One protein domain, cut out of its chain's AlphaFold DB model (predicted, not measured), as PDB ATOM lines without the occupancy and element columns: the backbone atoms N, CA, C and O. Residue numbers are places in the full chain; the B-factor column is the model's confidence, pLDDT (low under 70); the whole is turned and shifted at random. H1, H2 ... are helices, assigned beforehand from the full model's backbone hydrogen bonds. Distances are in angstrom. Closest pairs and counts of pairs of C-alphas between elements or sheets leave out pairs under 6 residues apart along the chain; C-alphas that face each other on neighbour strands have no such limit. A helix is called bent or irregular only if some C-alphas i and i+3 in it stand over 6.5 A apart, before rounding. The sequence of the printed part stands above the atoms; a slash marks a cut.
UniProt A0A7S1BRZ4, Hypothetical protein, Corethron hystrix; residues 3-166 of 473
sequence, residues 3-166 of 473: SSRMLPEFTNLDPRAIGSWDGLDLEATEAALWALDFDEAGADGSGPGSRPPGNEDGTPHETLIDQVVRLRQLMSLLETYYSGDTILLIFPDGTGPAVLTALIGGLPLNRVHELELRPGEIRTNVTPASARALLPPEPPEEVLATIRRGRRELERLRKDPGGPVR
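This is residues 3 to 166 of the 473 residues of the protein "Hypothetical protein" of Corethron hystrix (UniProt A0A7S1BRZ4). This is a helical domain in two groups with long loops around them: at one end of the longest axis H1 and H6 cross as an X, while in the other group H3 sits among H2, H4 and H5, and the short H4 bridges the two by touching both H3 and H1. H2 points away from H1, and its last residues, 79 to 81, stick out together with residues 82 to 85, as does the first printed stretch, residues 3 to 9. The printed part has 164 residues with six named helices, H1 to H6 in that order, and no named strand; the class is all helix, though under half of the residues, 77, are in named elements. The whole is compact, with a radius of gyration of the C-alphas of 16.6 A and spans of 50 by 40 by 29 A.

Start at Ser 3, whose C-alpha is at (-55.839, 40.879, 0.109), and pass through residues 3 to 25, which hold no named element. At C-alpha 26, (-19.794, 35.370, -3.778), you meet H1, residues 26 to 40, 20.3 A long. Residues 41 to 63 hold no named element and bring you to H2, residues 64 to 81, which runs 26.0 A from (-27.701, 26.653, 9.940) to (-53.635, 28.132, 10.518); watch x fall along it. Next come H3, residues 95 to 105, 15.2 A long, then H4, residues 109 to 115, and H5, residues 128 to 134. H4 is irregular: its C-alphas 110 and 113 are 7.9 A apart. Last is H6, residues 141 to 159, 27.5 A long and the longest helix by residues, ending at C-alpha 159, (-7.526, 34.629, 9.123).

Begin at H3, the hub, which touches three other helices. H3 and H2 touch at a steep tilt of 64 degrees, the same way; their closest C-alphas are those of Leu 100 and Leu 71, 6.5 A apart, and H2 touches H3 with residues 67 to 72 alone. H3 and H5 touch at a steep tilt of 55 degrees, opposite ways, closest at the C-alphas of Gly 105 and Pro 128, 4.1 A apart. H3 and H4 touch at a steep tilt of 68 degrees, only just short of about perpendicular, and run opposite ways; look at the C-alphas of Ala 98 and Leu 115, the closest, 4.9 A apart. From H4 go on to H1, which touches it with residues 34 to 40 alone, at a steep tilt of 38 degrees, opposite ways; the closest C-alphas, of Phe 38 and Asn 110, are 4.3 A apart. H1 and H6 touch about perpendicular, at 82 degrees, with the C-alphas of Ala 32 and Gly 150 closest at 4.0 A; H6 does so with residues 146 to 154 alone. Of the helices that touch, the packing is mostly crossed. H2 and H4 are near each other, while H1 and H3, and H2 and H6, are among the pairs that stay apart. In H2, H3 and H5 every O i to N i+4 pair is within hydrogen-bond range; H1 has 10 of 11 and H6 14 of 15, while H4 has 0 of 3, beside 3 of 4 O i to N i+3 pairs.

The two C-alphas farthest apart are those of Ser 4 and Lys 159, at 50.5 A. The printed part, residues 3 to 166, has no cut. The links H1 to H2, H2 to H3 and H4 to H5 are long, H5 to H6 is short, and H3 to H4 is tight. The mean pLDDT of the printed part is 89.0; look for values under 70 at residues 3 to 10, 44, 48 and 162 to 166.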
ATOM      1  N   SER A   3     -56.548  40.120  -0.929       51.72
ATOM      2  CA  SER A   3     -55.839  40.879   0.109       51.72
ATOM      3  C   SER A   3     -56.129  40.458   1.556       51.72
ATOM      4  O   SER A   3     -55.413  40.890   2.449       51.72
ATOM      5  N   SER A   4     -57.136  39.614   1.817       54.59
ATOM      6  CA  SER A   4     -57.429  39.109   3.170       54.59
ATOM      7  C   SER A   4     -56.739  37.776   3.494       54.59
ATOM      8  O   SER A   4     -57.067  37.164   4.507       54.59
ATOM      9  N   ARG A   5     -55.849  37.289   2.616       61.38
ATOM     10  CA  ARG A   5     -55.052  36.063   2.812       61.38
ATOM     11  C   ARG A   5     -53.540  36.306   2.808       61.38
ATOM     12  O   ARG A   5     -52.787  35.360   3.006       61.38
ATOM     13  N   MET A   6     -53.101  37.547   2.592       62.59
ATOM     14  CA  MET A   6     -51.700  37.914   2.775       62.59
ATOM     15  C   MET A   6     -51.423  38.012   4.272       62.59
ATOM     16  O   MET A   6     -52.059  38.793   4.981       62.59
ATOM     17  N   LEU A   7     -50.517  37.168   4.749       63.38
ATOM     18  CA  LEU A   7     -50.008  37.250   6.108       63.38
ATOM     19  C   LEU A   7     -49.005  38.403   6.204       63.38
ATOM     20  O   LEU A   7     -48.316  38.674   5.219       63.38
ATOM     21  N   PRO A   8     -48.907  39.073   7.365       64.75
ATOM     22  CA  PRO A   8     -47.810  39.996   7.616       64.75
ATOM     23  C   PRO A   8     -46.471  39.286   7.388       64.75
ATOM     24  O   PRO A   8     -46.347  38.090   7.660       64.75
ATOM     25  N   GLU A   9     -45.505  40.033   6.856       62.06
ATOM     26  CA  GLU A   9     -44.177  39.540   6.490       62.06
ATOM     27  C   GLU A   9     -43.576  38.688   7.613       62.06
ATOM     28  O   GLU A   9     -43.476  39.110   8.769       62.06
ATOM     29  N   PHE A  10     -43.198  37.455   7.277       66.00
ATOM     30  CA  PHE A  10     -42.538  36.571   8.220       66.00
ATOM     31  C   PHE A  10     -41.040  36.822   8.171       66.00
ATOM     32  O   PHE A  10     -40.365  36.318   7.280       66.00
ATOM     33  N   THR A  11     -40.506  37.428   9.231       79.75
ATOM     34  CA  THR A  11     -39.061  37.448   9.542       79.75
ATOM     35  C   THR A  11     -38.443  36.034   9.559       79.75
ATOM     36  O   THR A  11     -37.231  35.851   9.529       79.75
ATOM     37  N   ASN A  12     -39.269  34.981   9.593       86.44
ATOM     38  CA  ASN A  12     -38.836  33.587   9.484       86.44
ATOM     39  C   ASN A  12     -38.413  33.168   8.064       86.44
ATOM     40  O   ASN A  12     -37.780  32.123   7.928       86.44
ATOM     41  N   LEU A  13     -38.785  33.932   7.030       91.06
ATOM     42  CA  LEU A  13     -38.418  33.693   5.628       91.06
ATOM     43  C   LEU A  13     -37.208  34.521   5.175       91.06
ATOM     44  O   LEU A  13     -36.722  34.312   4.065       91.06
ATOM     45  N   ASP A  14     -36.720  35.429   6.025       90.62
ATOM     46  CA  ASP A  14     -35.555  36.256   5.721       90.62
ATOM     47  C   ASP A  14     -34.324  35.387   5.451       90.62
ATOM     48  O   ASP A  14     -34.127  34.372   6.148       90.62
ATOM     49  N   PRO A  15     -33.482  35.798   4.479       91.19
ATOM     50  CA  PRO A  15     -32.296  35.048   4.114       91.19
ATOM     51  C   PRO A  15     -31.388  34.918   5.331       91.19
ATOM     52  O   PRO A  15     -31.401  35.742   6.252       91.19
ATOM     53  N   ARG A  16     -30.596  33.852   5.355       91.50
ATOM     54  CA  ARG A  16     -29.674  33.645   6.467       91.50
ATOM     55  C   ARG A  16     -28.621  34.750   6.480       91.50
ATOM     56  O   ARG A  16     -27.921  34.970   5.495       91.50
ATOM     57  N   ALA A  17     -28.465  35.400   7.627       91.44
ATOM     58  CA  ALA A  17     -27.463  36.441   7.783       91.44
ATOM     59  C   ALA A  17     -26.068  35.828   8.000       91.44
ATOM     60  O   ALA A  17     -25.863  35.030   8.919       91.44
ATOM     61  N   ILE A  18     -25.098  36.219   7.169       92.56
ATOM     62  CA  ILE A  18     -23.723  35.683   7.170       92.56
ATOM     63  C   ILE A  18     -22.701  36.605   7.859       92.56
ATOM     64  O   ILE A  18     -21.494  36.377   7.767       92.56
ATOM     65  N   GLY A  19     -23.171  37.629   8.579       91.19
ATOM     66  CA  GLY A  19     -22.323  38.535   9.353       91.19
ATOM     67  C   GLY A  19     -21.311  39.287   8.491       91.19
ATOM     68  O   GLY A  19     -21.673  39.893   7.486       91.19
ATOM     69  N   SER A  20     -20.032  39.241   8.872       89.31
ATOM     70  CA  SER A  20     -18.970  40.001   8.193       89.31
ATOM     71  C   SER A  20     -18.579  39.506   6.821       89.31
ATOM     72  O   SER A  20     -17.759  40.135   6.159       89.31
ATOM     73  N   TRP A  21     -19.154  38.391   6.389       90.31
ATOM     74  CA  TRP A  21     -18.997  37.934   5.020       90.31
ATOM     75  C   TRP A  21     -20.019  38.544   4.066       90.31
ATOM     76  O   TRP A  21     -19.927  38.322   2.859       90.31
ATOM     77  N   ASP A  22     -20.969  39.324   4.584       88.12
ATOM     78  CA  ASP A  22     -21.890  40.068   3.744       88.12
ATOM     79  C   ASP A  22     -21.129  41.094   2.888       88.12
ATOM     80  O   ASP A  22     -20.306  41.870   3.375       88.12
ATOM     81  N   GLY A  23     -21.372  41.057   1.579       84.88
ATOM     82  CA  GLY A  23     -20.672  41.882   0.597       84.88
ATOM     83  C   GLY A  23     -19.291  41.383   0.140       84.88
ATOM     84  O   GLY A  23     -18.660  42.041  -0.690       84.88
ATOM     85  N   LEU A  24     -18.807  40.236   0.627       88.56
ATOM     86  CA  LEU A  24     -17.589  39.619   0.092       88.56
ATOM     87  C   LEU A  24     -17.843  38.919  -1.253       88.56
ATOM     88  O   LEU A  24     -18.976  38.779  -1.710       88.56
ATOM     89  N   ASP A  25     -16.763  38.472  -1.899       90.06
ATOM     90  CA  ASP A  25     -16.841  37.734  -3.160       90.06
ATOM     91  C   ASP A  25     -17.729  36.487  -3.024       90.06
ATOM     92  O   ASP A  25     -17.492  35.636  -2.161       90.06
ATOM     93  N   LEU A  26     -18.754  36.393  -3.877       90.12
ATOM     94  CA  LEU A  26     -19.794  35.370  -3.778       90.12
ATOM     95  C   LEU A  26     -19.205  33.962  -3.897       90.12
ATOM     96  O   LEU A  26     -19.553  33.092  -3.110       90.12
ATOM     97  N   GLU A  27     -18.286  33.741  -4.837       91.31
ATOM     98  CA  GLU A  27     -17.764  32.403  -5.135       91.31
ATOM     99  C   GLU A  27     -16.897  31.853  -3.987       91.31
ATOM    100  O   GLU A  27     -16.943  30.657  -3.666       91.31
ATOM    101  N   ALA A  28     -16.130  32.732  -3.334       90.94
ATOM    102  CA  ALA A  28     -15.349  32.391  -2.149       90.94
ATOM    103  C   ALA A  28     -16.243  32.162  -0.921       90.94
ATOM    104  O   ALA A  28     -16.083  31.161  -0.214       90.94
ATOM    105  N   THR A  29     -17.194  33.067  -0.684       92.81
ATOM    106  CA  THR A  29     -18.074  33.044   0.491       92.81
ATOM    107  C   THR A  29     -19.069  31.888   0.443       92.81
ATOM    108  O   THR A  29     -19.233  31.198   1.444       92.81
ATOM    109  N   GLU A  30     -19.677  31.611  -0.713       93.38
ATOM    110  CA  GLU A  30     -20.610  30.493  -0.906       93.38
ATOM    111  C   GLU A  30     -19.922  29.159  -0.601       93.38
ATOM    112  O   GLU A  30     -20.410  28.368   0.205       93.38
ATOM    113  N   ALA A  31     -18.728  28.932  -1.162       95.06
ATOM    114  CA  ALA A  31     -17.974  27.714  -0.888       95.06
ATOM    115  C   ALA A  31     -17.611  27.596   0.603       95.06
ATOM    116  O   ALA A  31     -17.717  26.510   1.179       95.06
ATOM    117  N   ALA A  32     -17.176  28.691   1.234       95.06
ATOM    118  CA  ALA A  32     -16.853  28.708   2.657       95.06
ATOM    119  C   ALA A  32     -18.078  28.408   3.533       95.06
ATOM    120  O   ALA A  32     -17.955  27.645   4.492       95.06
ATOM    121  N   LEU A  33     -19.246  28.947   3.175       94.25
ATOM    122  CA  LEU A  33     -20.511  28.696   3.860       94.25
ATOM    123  C   LEU A  33     -20.938  27.231   3.723       94.25
ATOM    124  O   LEU A  33     -21.255  26.602   4.726       94.25
ATOM    125  N   TRP A  34     -20.824  26.646   2.527       95.12
ATOM    126  CA  TRP A  34     -21.114  25.224   2.310       95.12
ATOM    127  C   TRP A  34     -20.259  24.311   3.190       95.12
ATOM    128  O   TRP A  34     -20.734  23.312   3.727       95.12
ATOM    129  N   ALA A  35     -18.974  24.641   3.333       94.94
ATOM    130  CA  ALA A  35     -18.083  23.905   4.219       94.94
ATOM    131  C   ALA A  35     -18.442  24.107   5.697       94.94
ATOM    132  O   ALA A  35     -18.436  23.138   6.453       94.94
ATOM    133  N   LEU A  36     -18.764  25.342   6.092       94.31
ATOM    134  CA  LEU A  36     -19.175  25.677   7.452       94.31
ATOM    135  C   LEU A  36     -20.415  24.877   7.868       94.31
ATOM    136  O   LEU A  36     -20.407  24.258   8.926       94.31
ATOM    137  N   ASP A  37     -21.427  24.843   7.008       94.06
ATOM    138  CA  ASP A  37     -22.705  24.170   7.237       94.06
ATOM    139  C   ASP A  37     -22.562  22.648   7.236       94.06
ATOM    140  O   ASP A  37     -23.152  21.956   8.072       94.06
ATOM    141  N   PHE A  38     -21.730  22.114   6.336       93.75
ATOM    142  CA  PHE A  38     -21.398  20.691   6.318       93.75
ATOM    143  C   PHE A  38     -20.732  20.249   7.627       93.75
ATOM    144  O   PHE A  38     -21.068  19.188   8.163       93.75
ATOM    145  N   ASP A  39     -19.791  21.048   8.134       92.31
ATOM    146  CA  ASP A  39     -19.055  20.754   9.364       92.31
ATOM    147  C   ASP A  39     -19.954  20.971  10.606       92.31
ATOM    148  O   ASP A  39     -19.986  20.110  11.490       92.31
ATOM    149  N   GLU A  40     -20.763  22.043  10.636       90.88
ATOM    150  CA  GLU A  40     -21.745  22.347  11.698       90.88
ATOM    151  C   GLU A  40     -22.767  21.216  11.867       90.88
ATOM    152  O   GLU A  40     -23.004  20.740  12.980       90.88
ATOM    153  N   ALA A  41     -23.379  20.780  10.765       86.50
ATOM    154  CA  ALA A  41     -24.379  19.718  10.770       86.50
ATOM    155  C   ALA A  41     -23.771  18.303  10.805       86.50
ATOM    156  O   ALA A  41     -24.505  17.310  10.857       86.50
ATOM    157  N   GLY A  42     -22.443  18.204  10.712       82.62
ATOM    158  CA  GLY A  42     -21.686  16.964  10.663       82.62
ATOM    159  C   GLY A  42     -21.255  16.451  12.038       82.62
ATOM    160  O   GLY A  42     -21.908  16.658  13.059       82.62
ATOM    161  N   ALA A  43     -20.133  15.728  12.056       71.81
ATOM    162  CA  ALA A  43     -19.567  15.164  13.281       71.81
ATOM    163  C   ALA A  43     -18.919  16.222  14.190       71.81
ATOM    164  O   ALA A  43     -18.808  15.996  15.395       71.81
ATOM    165  N   ASP A  44     -18.495  17.351  13.615       68.44
ATOM    166  CA  ASP A  44     -17.800  18.420  14.334       68.44
ATOM    167  C   ASP A  44     -18.774  19.280  15.167       68.44
ATOM    168  O   ASP A  44     -18.380  19.856  16.186       68.44
ATOM    169  N   GLY A  45     -20.064  19.275  14.803       71.88
ATOM    170  CA  GLY A  45     -21.166  19.852  15.569       71.88
ATOM    171  C   GLY A  45     -21.133  21.381  15.675       71.88
ATOM    172  O   GLY A  45     -20.343  22.074  15.035       71.88
ATOM    173  N   SER A  46     -21.984  21.929  16.550       73.81
ATOM    174  CA  SER A  46     -22.117  23.372  16.822       73.81
ATOM    175  C   SER A  46     -20.964  23.933  17.674       73.81
ATOM    176  O   SER A  46     -21.172  24.555  18.717       73.81
ATOM    177  N   GLY A  47     -19.717  23.660  17.285       73.62
ATOM    178  CA  GLY A  47     -18.534  24.156  17.983       73.62
ATOM    179  C   GLY A  47     -18.370  25.682  17.877       73.62
ATOM    180  O   GLY A  47     -19.025  26.320  17.053       73.62
ATOM    181  N   PRO A  48     -17.437  26.297  18.631       66.75
ATOM    182  CA  PRO A  48     -17.196  27.749  18.617       66.75
ATOM    183  C   PRO A  48     -16.809  28.335  17.247       66.75
ATOM    184  O   PRO A  48     -16.835  29.547  17.076       66.75
ATOM    185  N   GLY A  49     -16.436  27.488  16.280       78.81
ATOM    186  CA  GLY A  49     -16.166  27.889  14.901       78.81
ATOM    187  C   GLY A  49     -17.356  27.746  13.950       78.81
ATOM    188  O   GLY A  49     -17.246  28.181  12.816       78.81
ATOM    189  N   SER A  50     -18.476  27.153  14.361       84.38
ATOM    190  CA  SER A  50     -19.618  26.861  13.469       84.38
ATOM    191  C   SER A  50     -20.397  28.096  13.008       84.38
ATOM    192  O   SER A  50     -21.216  28.007  12.103       84.38
ATOM    193  N   ARG A  51     -20.134  29.264  13.598       90.69
ATOM    194  CA  ARG A  51     -20.831  30.506  13.271       90.69
ATOM    195  C   ARG A  51     -19.975  31.412  12.374       90.69
ATOM    196  O   ARG A  51     -18.764  31.505  12.609       90.69
ATOM    197  N   PRO A  52     -20.579  32.111  11.395       91.00
ATOM    198  CA  PRO A  52     -19.899  33.188  10.686       91.00
ATOM    199  C   PRO A  52     -19.416  34.281  11.659       91.00
ATOM    200  O   PRO A  52     -20.026  34.478  12.716       91.00
ATOM    201  N   PRO A  53     -18.329  35.000  11.344       89.75
ATOM    202  CA  PRO A  53     -17.887  36.143  12.140       89.75
ATOM    203  C   PRO A  53     -18.975  37.224  12.208       89.75
ATOM    204  O   PRO A  53     -19.607  37.556  11.207       89.75
ATOM    205  N   GLY A  54     -19.205  37.772  13.402       87.69
ATOM    206  CA  GLY A  54     -20.157  38.865  13.598       87.69
ATOM    207  C   GLY A  54     -19.633  40.196  13.059       87.69
ATOM    208  O   GLY A  54     -18.425  40.429  13.049       87.69
ATOM    209  N   ASN A  55     -20.548  41.075  12.653       85.56
ATOM    210  CA  ASN A  55     -20.225  42.451  12.281       85.56
ATOM    211  C   ASN A  55     -20.213  43.401  13.482       85.56
ATOM    212  O   ASN A  55     -20.905  43.184  14.476       85.56
ATOM    213  N   GLU A  56     -19.475  44.509  13.352       83.12
ATOM    214  CA  GLU A  56     -19.486  45.616  14.323       83.12
ATOM    215  C   GLU A  56     -20.785  46.440  14.279       83.12
ATOM    216  O   GLU A  56     -21.131  47.106  15.252       83.12
ATOM    217  N   ASP A  57     -21.524  46.382  13.169       80.81
ATOM    218  CA  ASP A  57     -22.762  47.141  12.946       80.81
ATOM    219  C   ASP A  57     -24.013  46.508  13.583       80.81
ATOM    220  O   ASP A  57     -25.099  47.084  13.521       80.81
ATOM    221  N   GLY A  58     -23.868  45.339  14.215       81.50
ATOM    222  CA  GLY A  58     -24.974  44.598  14.815       81.50
ATOM    223  C   GLY A  58     -25.774  43.737  13.833       81.50
ATOM    224  O   GLY A  58     -26.790  43.172  14.239       81.50
ATOM    225  N   THR A  59     -25.327  43.594  12.580       82.50
ATOM    226  CA  THR A  59     -25.934  42.663  11.617       82.50
ATOM    227  C   THR A  59     -25.904  41.238  12.186       82.50
ATOM    228  O   THR A  59     -24.858  40.791  12.685       82.50
ATOM    229  N   PRO A  60     -27.031  40.501  12.143       87.00
ATOM    230  CA  PRO A  60     -27.074  39.120  12.606       87.00
ATOM    231  C   PRO A  60     -26.053  38.227  11.879       87.00
ATOM    232  O   PRO A  60     -25.663  38.473  10.741       87.00
ATOM    233  N   HIS A  61     -25.597  37.179  12.557       91.50
ATOM    234  CA  HIS A  61     -24.660  36.188  12.024       91.50
ATOM    235  C   HIS A  61     -25.131  34.814  12.500       91.50
ATOM    236  O   HIS A  61     -24.898  34.398  13.637       91.50
ATOM    237  N   GLU A  62     -25.907  34.161  11.647       92.00
ATOM    238  CA  GLU A  62     -26.711  32.997  11.993       92.00
ATOM    239  C   GLU A  62     -26.015  31.691  11.599       92.00
ATOM    240  O   GLU A  62     -25.288  31.599  10.605       92.00
ATOM    241  N   THR A  63     -26.257  30.653  12.390       92.94
ATOM    242  CA  THR A  63     -25.891  29.267  12.072       92.94
ATOM    243  C   THR A  63     -26.983  28.590  11.243       92.94
ATOM    244  O   THR A  63     -28.108  29.095  11.154       92.94
ATOM    245  N   LEU A  64     -26.685  27.432  10.649       93.56
ATOM    246  CA  LEU A  64     -27.701  26.653   9.940       93.56
ATOM    247  C   LEU A  64     -28.816  26.216  10.905       93.56
ATOM    248  O   LEU A  64     -29.998  26.215  10.556       93.56
ATOM    249  N   ILE A  65     -28.459  25.906  12.155       92.62
ATOM    250  CA  ILE A  65     -29.425  25.576  13.210       92.62
ATOM    251  C   ILE A  65     -30.327  26.765  13.571       92.62
ATOM    252  O   ILE A  65     -31.524  26.557  13.787       92.62
ATOM    253  N   ASP A  66     -29.804  27.993  13.609       93.19
ATOM    254  CA  ASP A  66     -30.623  29.188  13.873       93.19
ATOM    255  C   ASP A  66     -31.732  29.328  12.805       93.19
ATOM    256  O   ASP A  66     -32.906  29.531  13.137       93.19
ATOM    257  N   GLN A  67     -31.396  29.093  11.530       94.38
ATOM    258  CA  GLN A  67     -32.367  29.069  10.430       94.38
ATOM    259  C   GLN A  67     -33.387  27.925  10.578       94.38
ATOM    260  O   GLN A  67     -34.586  28.124  10.372       94.38
ATOM    261  N   VAL A  68     -32.951  26.733  11.003       95.19
ATOM    262  CA  VAL A  68     -33.848  25.595  11.282       95.19
ATOM    263  C   VAL A  68     -34.880  25.930  12.356       95.19
ATOM    264  O   VAL A  68     -36.040  25.529  12.231       95.19
ATOM    265  N   VAL A  69     -34.497  26.658  13.409       94.31
ATOM    266  CA  VAL A  69     -35.431  27.070  14.467       94.31
ATOM    267  C   VAL A  69     -36.515  27.989  13.900       94.31
ATOM    268  O   VAL A  69     -37.698  27.720  14.135       94.31
ATOM    269  N   ARG A  70     -36.142  29.006  13.108       93.62
ATOM    270  CA  ARG A  70     -37.096  29.930  12.460       93.62
ATOM    271  C   ARG A  70     -38.046  29.196  11.509       93.62
ATOM    272  O   ARG A  70     -39.264  29.367  11.585       93.62
ATOM    273  N   LEU A  71     -37.521  28.306  10.667       95.12
ATOM    274  CA  LEU A  71     -38.333  27.539   9.715       95.12
ATOM    275  C   LEU A  71     -39.242  26.515  10.401       95.12
ATOM    276  O   LEU A  71     -40.369  26.303   9.961       95.12
ATOM    277  N   ARG A  72     -38.813  25.912  11.515       95.19
ATOM    278  CA  ARG A  72     -39.682  25.033  12.309       95.19
ATOM    279  C   ARG A  72     -40.844  25.809  12.929       95.19
ATOM    280  O   ARG A  72     -41.967  25.314  12.918       95.19
ATOM    281  N   GLN A  73     -40.592  27.012  13.443       93.38
ATOM    282  CA  GLN A  73     -41.654  27.886  13.951       93.38
ATOM    283  C   GLN A  73     -42.638  28.260  12.839       93.38
ATOM    284  O   GLN A  73     -43.849  28.187  13.053       93.38
ATOM    285  N   LEU A  74     -42.134  28.580  11.642       93.31
ATOM    286  CA  LEU A  74     -42.969  28.799  10.462       93.31
ATOM    287  C   LEU A  74     -43.840  27.572  10.159       93.31
ATOM    288  O   LEU A  74     -45.049  27.725  10.026       93.31
ATOM    289  N   MET A  75     -43.265  26.365  10.107       92.94
ATOM    290  CA  MET A  75     -44.036  25.137   9.874       92.94
ATOM    291  C   MET A  75     -45.161  24.961  10.897       92.94
ATOM    292  O   MET A  75     -46.295  24.716  10.503       92.94
ATOM    293  N   SER A  76     -44.887  25.159  12.191       92.75
ATOM    294  CA  SER A  76     -45.916  25.055  13.235       92.75
ATOM    295  C   SER A  76     -47.063  26.053  13.040       92.75
ATOM    296  O   SER A  76     -48.223  25.714  13.276       92.75
ATOM    297  N   LEU A  77     -46.765  27.273  12.583       91.56
ATOM    298  CA  LEU A  77     -47.791  28.264  12.256       91.56
ATOM    299  C   LEU A  77     -48.605  27.844  11.028       91.56
ATOM    300  O   LEU A  77     -49.833  27.879  11.076       91.56
ATOM    301  N   LEU A  78     -47.940  27.406   9.956       91.56
ATOM    302  CA  LEU A  78     -48.610  26.962   8.732       91.56
ATOM    303  C   LEU A  78     -49.522  25.756   8.991       91.56
ATOM    304  O   LEU A  78     -50.670  25.753   8.556       91.56
ATOM    305  N   GLU A  79     -49.052  24.777   9.763       91.38
ATOM    306  CA  GLU A  79     -49.836  23.601  10.161       91.38
ATOM    307  C   GLU A  79     -51.063  23.971  11.005       91.38
ATOM    308  O   GLU A  79     -52.110  23.336  10.878       91.38
ATOM    309  N   THR A  80     -50.956  25.002  11.848       92.19
ATOM    310  CA  THR A  80     -52.050  25.432  12.732       92.19
ATOM    311  C   THR A  80     -53.119  26.224  11.981       92.19
ATOM    312  O   THR A  80     -54.310  25.982  12.170       92.19
ATOM    313  N   TYR A  81     -52.711  27.180  11.144       89.50
ATOM    314  CA  TYR A  81     -53.635  28.132  10.518       89.50
ATOM    315  C   TYR A  81     -54.135  27.704   9.137       89.50
ATOM    316  O   TYR A  81     -55.234  28.093   8.753       89.50
ATOM    317  N   TYR A  82     -53.355  26.910   8.400       89.19
ATOM    318  CA  TYR A  82     -53.586  26.611   6.981       89.19
ATOM    319  C   TYR A  82     -53.670  25.109   6.706       89.19
ATOM    320  O   TYR A  82     -53.315  24.623   5.631       89.19
ATOM    321  N   SER A  83     -54.142  24.347   7.692       91.75
ATOM    322  CA  SER A  83     -54.344  22.909   7.536       91.75
ATOM    323  C   SER A  83     -55.363  22.616   6.430       91.75
ATOM    324  O   SER A  83     -56.513  23.049   6.498       91.75
ATOM    325  N   GLY A  84     -54.938  21.863   5.413       90.56
ATOM    326  CA  GLY A  84     -55.757  21.503   4.252       90.56
ATOM    327  C   GLY A  84     -55.710  22.500   3.089       90.56
ATOM    328  O   GLY A  84     -56.199  22.169   2.009       90.56
ATOM    329  N   ASP A  85     -55.087  23.666   3.272       91.44
ATOM    330  CA  ASP A  85     -54.917  24.666   2.217       91.44
ATOM    331  C   ASP A  85     -53.645  24.418   1.388       91.44
ATOM    332  O   ASP A  85     -52.690  23.770   1.820       91.44
ATOM    333  N   THR A  86     -53.623  24.961   0.166       90.44
ATOM    334  CA  THR A  86     -52.409  25.024  -0.665       90.44
ATOM    335  C   THR A  86     -51.684  26.335  -0.390       90.44
ATOM    336  O   THR A  86     -52.251  27.411  -0.580       90.44
ATOM    337  N   ILE A  87     -50.433  26.241   0.057       90.81
ATOM    338  CA  ILE A  87     -49.619  27.381   0.487       90.81
ATOM    339  C   ILE A  87     -48.474  27.567  -0.509       90.81
ATOM    340  O   ILE A  87     -47.765  26.610  -0.825       90.81
ATOM    341  N   LEU A  88     -48.278  28.799  -0.977       91.50
ATOM    342  CA  LEU A  88     -47.116  29.200  -1.767       91.50
ATOM    343  C   LEU A  88     -46.134  29.941  -0.857       91.50
ATOM    344  O   LEU A  88     -46.489  30.959  -0.267       91.50
ATOM    345  N   LEU A  89     -44.908  29.429  -0.753       92.69
ATOM    346  CA  LEU A  89     -43.815  30.077  -0.033       92.69
ATOM    347  C   LEU A  89     -42.803  30.607  -1.044       92.69
ATOM    348  O   LEU A  89     -42.310  29.849  -1.879       92.69
ATOM    349  N   ILE A  90     -42.501  31.900  -0.956       92.69
ATOM    350  CA  ILE A  90     -41.517  32.574  -1.803       92.69
ATOM    351  C   ILE A  90     -40.337  32.936  -0.909       92.69
ATOM    352  O   ILE A  90     -40.508  33.653   0.075       92.69
ATOM    353  N   PHE A  91     -39.162  32.407  -1.239       93.06
ATOM    354  CA  PHE A  91     -37.931  32.666  -0.502       93.06
ATOM    355  C   PHE A  91     -37.043  33.646  -1.274       93.06
ATOM    356  O   PHE A  91     -37.000  33.580  -2.505       93.06
ATOM    357  N   PRO A  92     -36.313  34.525  -0.569       92.38
ATOM    358  CA  PRO A  92     -35.335  35.415  -1.186       92.38
ATOM    359  C   PRO A  92     -34.045  34.682  -1.595       92.38
ATOM    360  O   PRO A  92     -33.302  35.190  -2.431       92.38
ATOM    361  N   ASP A  93     -33.777  33.499  -1.027       92.38
ATOM    362  CA  ASP A  93     -32.597  32.675  -1.298       92.38
ATOM    363  C   ASP A  93     -32.945  31.212  -1.645       92.38
ATOM    364  O   ASP A  93     -34.087  30.758  -1.528       92.38
ATOM    365  N   GLY A  94     -31.942  30.462  -2.116       93.88
ATOM    366  CA  GLY A  94     -32.075  29.036  -2.440       93.88
ATOM    367  C   GLY A  94     -31.912  28.105  -1.233       93.88
ATOM    368  O   GLY A  94     -32.377  26.962  -1.271       93.88
ATOM    369  N   THR A  95     -31.281  28.582  -0.156       94.25
ATOM    370  CA  THR A  95     -30.925  27.785   1.027       94.25
ATOM    371  C   THR A  95     -32.107  27.613   1.981       94.25
ATOM    372  O   THR A  95     -32.353  26.497   2.440       94.25
ATOM    373  N   GLY A  96     -32.912  28.652   2.234       95.25
ATOM    374  CA  GLY A  96     -34.142  28.553   3.031       95.25
ATOM    375  C   GLY A  96     -35.099  27.433   2.584       95.25
ATOM    376  O   GLY A  96     -35.446  26.568   3.401       95.25
ATOM    377  N   PRO A  97     -35.488  27.358   1.295       95.88
ATOM    378  CA  PRO A  97     -36.356  26.288   0.814       95.88
ATOM    379  C   PRO A  97     -35.667  24.912   0.823       95.88
ATOM    380  O   PRO A  97     -36.341  23.889   0.993       95.88
ATOM    381  N   ALA A  98     -34.338  24.855   0.704       96.50
ATOM    382  CA  ALA A  98     -33.567  23.618   0.832       96.50
ATOM    383  C   ALA A  98     -33.591  23.068   2.263       96.50
ATOM    384  O   ALA A  98     -33.886  21.886   2.464       96.50
ATOM    385  N   VAL A  99     -33.370  23.931   3.261       96.75
ATOM    386  CA  VAL A  99     -33.481  23.587   4.687       96.75
ATOM    387  C   VAL A  99     -34.896  23.109   4.993       96.75
ATOM    388  O   VAL A  99     -35.068  22.050   5.593       96.75
ATOM    389  N   LEU A 100     -35.920  23.832   4.531       96.38
ATOM    390  CA  LEU A 100     -37.313  23.434   4.737       96.38
ATOM    391  C   LEU A 100     -37.613  22.056   4.120       96.38
ATOM    392  O   LEU A 100     -38.232  21.208   4.764       96.38
ATOM    393  N   THR A 101     -37.118  21.796   2.907       96.62
ATOM    394  CA  THR A 101     -37.244  20.487   2.245       96.62
ATOM    395  C   THR A 101     -36.559  19.385   3.058       96.62
ATOM    396  O   THR A 101     -37.133  18.307   3.249       96.62
ATOM    397  N   ALA A 102     -35.363  19.654   3.590       96.62
ATOM    398  CA  ALA A 102     -34.648  18.719   4.450       96.62
ATOM    399  C   ALA A 102     -35.430  18.413   5.739       96.62
ATOM    400  O   ALA A 102     -35.542  17.246   6.121       96.62
ATOM    401  N   LEU A 103     -36.039  19.428   6.361       96.62
ATOM    402  CA  LEU A 103     -36.866  19.270   7.561       96.62
ATOM    403  C   LEU A 103     -38.113  18.418   7.297       96.62
ATOM    404  O   LEU A 103     -38.374  17.484   8.054       96.62
ATOM    405  N   ILE A 104     -38.836  18.672   6.201       96.06
ATOM    406  CA  ILE A 104     -40.018  17.885   5.806       96.06
ATOM    407  C   ILE A 104     -39.635  16.422   5.518       96.06
ATOM    408  O   ILE A 104     -40.350  15.493   5.899       96.06
ATOM    409  N   GLY A 105     -38.497  16.192   4.857       95.75
ATOM    410  CA  GLY A 105     -38.004  14.850   4.532       95.75
ATOM    411  C   GLY A 105     -37.395  14.082   5.711       95.75
ATOM    412  O   GLY A 105     -37.274  12.852   5.640       95.75
ATOM    413  N   GLY A 106     -37.017  14.775   6.789       95.69
ATOM    414  CA  GLY A 106     -36.162  14.227   7.845       95.69
ATOM    415  C   GLY A 106     -34.760  13.885   7.326       95.69
ATOM    416  O   GLY A 106     -34.214  12.838   7.672       95.69
ATOM    417  N   LEU A 107     -34.230  14.717   6.429       95.69
ATOM    418  CA  LEU A 107     -32.924  14.554   5.796       95.69
ATOM    419  C   LEU A 107     -31.816  15.172   6.657       95.69
ATOM    420  O   LEU A 107     -32.078  16.094   7.435       95.69
ATOM    421  N   PRO A 108     -30.574  14.678   6.541       94.00
ATOM    422  CA  PRO A 108     -29.474  15.226   7.314       94.00
ATOM    423  C   PRO A 108     -29.075  16.610   6.774       94.00
ATOM    424  O   PRO A 108     -28.939  16.810   5.567       94.00
ATOM    425  N   LEU A 109     -28.886  17.571   7.682       94.25
ATOM    426  CA  LEU A 109     -28.623  18.975   7.337       94.25
ATOM    427  C   LEU A 109     -27.248  19.193   6.690       94.25
ATOM    428  O   LEU A 109     -27.075  20.139   5.933       94.25
ATOM    429  N   ASN A 110     -26.295  18.281   6.894       93.88
ATOM    430  CA  ASN A 110     -24.981  18.349   6.249       93.88
ATOM    431  C   ASN A 110     -25.046  18.155   4.724       93.88
ATOM    432  O   ASN A 110     -24.049  18.347   4.041       93.88
ATOM    433  N   ARG A 111     -26.201  17.763   4.178       93.56
ATOM    434  CA  ARG A 111     -26.434  17.608   2.736       93.56
ATOM    435  C   ARG A 111     -27.440  18.625   2.196       93.56
ATOM    436  O   ARG A 111     -28.005  18.420   1.126       93.56
ATOM    437  N   VAL A 112     -27.688  19.714   2.929       95.69
ATOM    438  CA  VAL A 112     -28.713  20.701   2.563       95.69
ATOM    439  C   VAL A 112     -28.425  21.395   1.233       95.69
ATOM    440  O   VAL A 112     -29.345  21.590   0.446       95.69
ATOM    441  N   HIS A 113     -27.155  21.669   0.928       95.50
ATOM    442  CA  HIS A 113     -26.756  22.344  -0.311       95.50
ATOM    443  C   HIS A 113     -27.014  21.512  -1.577       95.50
ATOM    444  O   HIS A 113     -27.083  22.050  -2.676       95.50
ATOM    445  N   GLU A 114     -27.237  20.199  -1.447       95.56
ATOM    446  CA  GLU A 114     -27.680  19.353  -2.565       95.56
ATOM    447  C   GLU A 114     -29.147  19.604  -2.945       95.56
ATOM    448  O   GLU A 114     -29.583  19.230  -4.032       95.56
ATOM    449  N   LEU A 115     -29.912  20.220  -2.042       96.19
ATOM    450  CA  LEU A 115     -31.328  20.530  -2.205       96.19
ATOM    451  C   LEU A 115     -31.566  22.007  -2.531       96.19
ATOM    452  O   LEU A 115     -32.730  22.401  -2.585       96.19
ATOM    453  N   GLU A 116     -30.527  22.816  -2.741       95.00
ATOM    454  CA  GLU A 116     -30.669  24.238  -3.079       95.00
ATOM    455  C   GLU A 116     -31.498  24.456  -4.341       95.00
ATOM    456  O   GLU A 116     -31.380  23.724  -5.327       95.00
ATOM    457  N   LEU A 117     -32.385  25.451  -4.279       95.19
ATOM    458  CA  LEU A 117     -33.199  25.857  -5.417       95.19
ATOM    459  C   LEU A 117     -32.432  26.884  -6.242       95.19
ATOM    460  O   LEU A 117     -31.812  27.804  -5.703       95.19
ATOM    461  N   ARG A 118     -32.507  26.754  -7.566       94.62
ATOM    462  CA  ARG A 118     -32.005  27.786  -8.477       94.62
ATOM    463  C   ARG A 118     -33.003  28.947  -8.585       94.62
ATOM    464  O   ARG A 118     -34.201  28.740  -8.401       94.62
ATOM    465  N   PRO A 119     -32.544  30.169  -8.918       93.25
ATOM    466  CA  PRO A 119     -33.446  31.293  -9.156       93.25
ATOM    467  C   PRO A 119     -34.537  30.942 -10.179       93.25
ATOM    468  O   PRO A 119     -34.233  30.484 -11.281       93.25
ATOM    469  N   GLY A 120     -35.803  31.140  -9.804       92.94
ATOM    470  CA  GLY A 120     -36.971  30.810 -10.632       92.94
ATOM    471  C   GLY A 120     -37.407  29.337 -10.609       92.94
ATOM    472  O   GLY A 120     -38.382  28.989 -11.272       92.94
ATOM    473  N   GLU A 121     -36.725  28.465  -9.863       95.12
ATOM    474  CA  GLU A 121     -37.154  27.078  -9.661       95.12
ATOM    475  C   GLU A 121     -38.394  27.016  -8.758       95.12
ATOM    476  O   GLU A 121     -38.452  27.655  -7.709       95.12
ATOM    477  N   ILE A 122     -39.381  26.201  -9.143       94.88
ATOM    478  CA  ILE A 122     -40.610  25.981  -8.375       94.88
ATOM    479  C   ILE A 122     -40.693  24.501  -8.006       94.88
ATOM    480  O   ILE A 122     -40.619  23.629  -8.875       94.88
ATOM    481  N   ARG A 123     -40.889  24.207  -6.716       94.44
ATOM    482  CA  ARG A 123     -41.119  22.845  -6.216       94.44
ATOM    483  C   ARG A 123     -42.528  22.712  -5.657       94.44
ATOM    484  O   ARG A 123     -42.855  23.258  -4.610       94.44
ATOM    485  N   THR A 124     -43.354  21.939  -6.351       94.62
ATOM    486  CA  THR A 124     -44.725  21.611  -5.936       94.62
ATOM    487  C   THR A 124     -44.775  20.277  -5.192       94.62
ATOM    488  O   THR A 124     -43.926  19.416  -5.417       94.62
ATOM    489  N   ASN A 125     -45.819  20.049  -4.388       91.88
ATOM    490  CA  ASN A 125     -46.084  18.755  -3.738       91.88
ATOM    491  C   ASN A 125     -44.894  18.236  -2.908       91.88
ATOM    492  O   ASN A 125     -44.504  17.064  -2.982       91.88
ATOM    493  N   VAL A 126     -44.302  19.130  -2.113       93.25
ATOM    494  CA  VAL A 126     -43.219  18.781  -1.191       93.25
ATOM    495  C   VAL A 126     -43.811  17.969  -0.037       93.25
ATOM    496  O   VAL A 126     -44.515  18.478   0.826       93.25
ATOM    497  N   THR A 127     -43.543  16.670  -0.053       94.44
ATOM    498  CA  THR A 127     -43.960  15.679   0.943       94.44
ATOM    499  C   THR A 127     -42.710  15.000   1.496       94.44
ATOM    500  O   THR A 127     -41.665  15.030   0.840       94.44
ATOM    501  N   PRO A 128     -42.779  14.302   2.643       95.44
ATOM    502  CA  PRO A 128     -41.619  13.571   3.154       95.44
ATOM    503  C   PRO A 128     -41.040  12.561   2.150       95.44
ATOM    504  O   PRO A 128     -39.831  12.350   2.104       95.44
ATOM    505  N   ALA A 129     -41.891  11.942   1.322       96.19
ATOM    506  CA  ALA A 129     -41.461  10.995   0.297       96.19
ATOM    507  C   ALA A 129     -40.798  11.692  -0.902       96.19
ATOM    508  O   ALA A 129     -39.731  11.257  -1.331       96.19
ATOM    509  N   SER A 130     -41.391  12.778  -1.416       95.75
ATOM    510  CA  SER A 130     -40.796  13.529  -2.530       95.75
ATOM    511  C   SER A 130     -39.499  14.221  -2.115       95.75
ATOM    512  O   SER A 130     -38.528  14.141  -2.856       95.75
ATOM    513  N   ALA A 131     -39.418  14.773  -0.900       95.25
ATOM    514  CA  ALA A 131     -38.183  15.339  -0.355       95.25
ATOM    515  C   ALA A 131     -37.046  14.304  -0.307       95.25
ATOM    516  O   ALA A 131     -35.941  14.574  -0.767       95.25
ATOM    517  N   ARG A 132     -37.315  13.082   0.178       95.50
ATOM    518  CA  ARG A 132     -36.317  11.996   0.194       95.50
ATOM    519  C   ARG A 132     -35.893  11.536  -1.195       95.50
ATOM    520  O   ARG A 132     -34.763  11.094  -1.347       95.50
ATOM    521  N   ALA A 133     -36.781  11.621  -2.182       95.56
ATOM    522  CA  ALA A 133     -36.464  11.262  -3.561       95.56
ATOM    523  C   ALA A 133     -35.544  12.286  -4.250       95.56
ATOM    524  O   ALA A 133     -34.863  11.921  -5.204       95.56
ATOM    525  N   LEU A 134     -35.516  13.539  -3.774       94.19
ATOM    526  CA  LEU A 134     -34.628  14.581  -4.302       94.19
ATOM    527  C   LEU A 134     -33.164  14.354  -3.914       94.19
ATOM    528  O   LEU A 134     -32.274  14.722  -4.674       94.19
ATOM    529  N   LEU A 135     -32.907  13.754  -2.747       94.50
ATOM    530  CA  LEU A 135     -31.547  13.549  -2.265       94.50
ATOM    531  C   LEU A 135     -30.978  12.219  -2.795       94.50
ATOM    532  O   LEU A 135     -31.507  11.155  -2.454       94.50
ATOM    533  N   PRO A 136     -29.889  12.227  -3.586       92.62
ATOM    534  CA  PRO A 136     -29.259  10.991  -4.035       92.62
ATOM    535  C   PRO A 136     -28.690  10.197  -2.844       92.62
ATOM    536  O   PRO A 136     -28.365  10.774  -1.802       92.62
ATOM    537  N   PRO A 137     -28.531   8.864  -2.959       91.62
ATOM    538  CA  PRO A 137     -28.026   8.045  -1.855       91.62
ATOM    539  C   PRO A 137     -26.604   8.443  -1.439       91.62
ATOM    540  O   PRO A 137     -26.298   8.463  -0.249       91.62
ATOM    541  N   GLU A 138     -25.771   8.826  -2.404       93.56
ATOM    542  CA  GLU A 138     -24.403   9.290  -2.189       93.56
ATOM    543  C   GLU A 138     -24.261  10.747  -2.653       93.56
ATOM    544  O   GLU A 138     -24.873  11.120  -3.658       93.56
ATOM    545  N   PRO A 139     -23.479  11.572  -1.931       93.88
ATOM    546  CA  PRO A 139     -23.239  12.953  -2.318       93.88
ATOM    547  C   PRO A 139     -22.446  13.008  -3.637       93.88
ATOM    548  O   PRO A 139     -21.453  12.287  -3.780       93.88
ATOM    549  N   PRO A 140     -22.833  13.866  -4.597       95.06
ATOM    550  CA  PRO A 140     -22.077  14.063  -5.830       95.06
ATOM    551  C   PRO A 140     -20.639  14.532  -5.558       95.06
ATOM    552  O   PRO A 140     -20.399  15.357  -4.673       95.06
ATOM    553  N   GLU A 141     -19.673  14.078  -6.365       95.44
ATOM    554  CA  GLU A 141     -18.262  14.478  -6.200       95.44
ATOM    555  C   GLU A 141     -18.061  15.994  -6.365       95.44
ATOM    556  O   GLU A 141     -17.176  16.567  -5.736       95.44
ATOM    557  N   GLU A 142     -18.910  16.669  -7.148       94.88
ATOM    558  CA  GLU A 142     -18.897  18.131  -7.307       94.88
ATOM    559  C   GLU A 142     -19.182  18.863  -5.988       94.88
ATOM    560  O   GLU A 142     -18.510  19.840  -5.645       94.88
ATOM    561  N   VAL A 143     -20.130  18.352  -5.202       94.38
ATOM    562  CA  VAL A 143     -20.494  18.904  -3.891       94.38
ATOM    563  C   VAL A 143     -19.343  18.693  -2.914       94.38
ATOM    564  O   VAL A 143     -18.906  19.628  -2.243       94.38
ATOM    565  N   LEU A 144     -18.756  17.493  -2.904       94.81
ATOM    566  CA  LEU A 144     -17.583  17.191  -2.082       94.81
ATOM    567  C   LEU A 144     -16.366  18.044  -2.467       94.81
ATOM    568  O   LEU A 144     -15.632  18.507  -1.592       94.81
ATOM    569  N   ALA A 145     -16.138  18.278  -3.760       96.38
ATOM    570  CA  ALA A 145     -15.080  19.158  -4.242       96.38
ATOM    571  C   ALA A 145     -15.306  20.608  -3.784       96.38
ATOM    572  O   ALA A 145     -14.354  21.259  -3.342       96.38
ATOM    573  N   THR A 146     -16.557  21.075  -3.816       96.12
ATOM    574  CA  THR A 146     -16.954  22.403  -3.330       96.12
ATOM    575  C   THR A 146     -16.712  22.536  -1.831       96.12
ATOM    576  O   THR A 146     -16.067  23.495  -1.425       96.12
ATOM    577  N   ILE A 147     -17.076  21.538  -1.022       95.69
ATOM    578  CA  ILE A 147     -16.788  21.514   0.424       95.69
ATOM    579  C   ILE A 147     -15.275  21.545   0.689       95.69
ATOM    580  O   ILE A 147     -14.795  22.305   1.528       95.69
ATOM    581  N   ARG A 148     -14.470  20.766  -0.052       96.56
ATOM    582  CA  ARG A 148     -12.998  20.776   0.095       96.56
ATOM    583  C   ARG A 148     -12.389  22.135  -0.267       96.56
ATOM    584  O   ARG A 148     -11.438  22.562   0.388       96.56
ATOM    585  N   ARG A 149     -12.899  22.801  -1.310       96.81
ATOM    586  CA  ARG A 149     -12.520  24.180  -1.664       96.81
ATOM    587  C   ARG A 149     -12.945  25.143  -0.559       96.81
ATOM    588  O   ARG A 149     -12.121  25.917  -0.086       96.81
ATOM    589  N   GLY A 150     -14.184  25.004  -0.110       95.81
ATOM    590  CA  GLY A 150     -14.810  25.775   0.945       95.81
ATOM    591  C   GLY A 150     -14.025  25.775   2.240       95.81
ATOM    592  O   GLY A 150     -13.767  26.837   2.777       95.81
ATOM    593  N   ARG A 151     -13.524  24.623   2.695       95.38
ATOM    594  CA  ARG A 151     -12.690  24.549   3.907       95.38
ATOM    595  C   ARG A 151     -11.414  25.392   3.815       95.38
ATOM    596  O   ARG A 151     -10.984  25.950   4.820       95.38
ATOM    597  N   ARG A 152     -10.817  25.514   2.622       95.75
ATOM    598  CA  ARG A 152      -9.640  26.377   2.402       95.75
ATOM    599  C   ARG A 152     -10.017  27.855   2.412       95.75
ATOM    600  O   ARG A 152      -9.319  28.642   3.045       95.75
ATOM    601  N   GLU A 153     -11.112  28.222   1.746       94.25
ATOM    602  CA  GLU A 153     -11.607  29.605   1.765       94.25
ATOM    603  C   GLU A 153     -12.088  30.005   3.161       94.25
ATOM    604  O   GLU A 153     -11.780  31.093   3.619       94.25
ATOM    605  N   LEU A 154     -12.728  29.101   3.899       93.38
ATOM    606  CA  LEU A 154     -13.133  29.294   5.286       93.38
ATOM    607  C   LEU A 154     -11.927  29.569   6.191       93.38
ATOM    608  O   LEU A 154     -11.967  30.467   7.030       93.38
ATOM    609  N   GLU A 155     -10.828  28.827   6.021       93.06
ATOM    610  CA  GLU A 155      -9.587  29.093   6.751       93.06
ATOM    611  C   GLU A 155      -8.993  30.462   6.385       93.06
ATOM    612  O   GLU A 155      -8.502  31.174   7.263       93.06
ATOM    613  N   ARG A 156      -9.051  30.847   5.107       92.44
ATOM    614  CA  ARG A 156      -8.600  32.158   4.629       92.44
ATOM    615  C   ARG A 156      -9.457  33.291   5.202       92.44
ATOM    616  O   ARG A 156      -8.895  34.188   5.820       92.44
ATOM    617  N   LEU A 157     -10.782  33.209   5.070       90.88
ATOM    618  CA  LEU A 157     -11.750  34.184   5.579       90.88
ATOM    619  C   LEU A 157     -11.705  34.305   7.105       90.88
ATOM    620  O   LEU A 157     -11.952  35.367   7.653       90.88
ATOM    621  N   ARG A 158     -11.359  33.245   7.841       89.62
ATOM    622  CA  ARG A 158     -11.168  33.361   9.298       89.62
ATOM    623  C   ARG A 158      -9.868  34.064   9.687       89.62
ATOM    624  O   ARG A 158      -9.811  34.660  10.757       89.62
ATOM    625  N   LYS A 159      -8.814  33.954   8.872       90.69
ATOM    626  CA  LYS A 159      -7.526  34.629   9.123       90.69
ATOM    627  C   LYS A 159      -7.570  36.098   8.725       90.69
ATOM    628  O   LYS A 159      -6.963  36.923   9.398       90.69
ATOM    629  N   ASP A 160      -8.267  36.384   7.638       86.94
ATOM    630  CA  ASP A 160      -8.473  37.716   7.100       86.94
ATOM    631  C   ASP A 160      -9.944  37.817   6.677       86.94
ATOM    632  O   ASP A 160     -10.277  37.419   5.558       86.94
ATOM    633  N   PRO A 161     -10.844  38.285   7.566       71.38
ATOM    634  CA  PRO A 161     -12.277  38.375   7.278       71.38
ATOM    635  C   PRO A 161     -12.625  39.321   6.130       71.38
ATOM    636  O   PRO A 161     -13.802  39.462   5.821       71.38
ATOM    637  N   GLY A 162     -11.625  39.934   5.483       65.12
ATOM    638  CA  GLY A 162     -11.813  41.124   4.687       65.12
ATOM    639  C   GLY A 162     -12.188  42.242   5.646       65.12
ATOM    640  O   GLY A 162     -13.130  42.129   6.428       65.12
ATOM    641  N   GLY A 163     -11.451  43.352   5.629       59.62
ATOM    642  CA  GLY A 163     -12.007  44.569   6.220       59.62
ATOM    643  C   GLY A 163     -13.413  44.799   5.642       59.62
ATOM    644  O   GLY A 163     -13.644  44.399   4.498       59.62
ATOM    645  N   PRO A 164     -14.349  45.392   6.397       54.06
ATOM    646  CA  PRO A 164     -15.708  45.627   5.927       54.06
ATOM    647  C   PRO A 164     -15.656  46.524   4.689       54.06
ATOM    648  O   PRO A 164     -15.582  47.744   4.783       54.06
ATOM    649  N   VAL A 165     -15.644  45.918   3.508       52.91
ATOM    650  CA  VAL A 165     -15.837  46.619   2.247       52.91
ATOM    651  C   VAL A 165     -17.263  46.297   1.861       52.91
ATOM    652  O   VAL A 165     -17.519  45.360   1.109       52.91
ATOM    653  N   ARG A 166     -18.215  47.044   2.429       56.84
ATOM    654  CA  ARG A 166     -19.597  46.968   1.963       56.84
ATOM    655  C   ARG A 166     -19.580  47.266   0.466       56.84
ATOM    656  O   ARG A 166     -18.968  48.237   0.023       56.84
TER     657      ARG A 166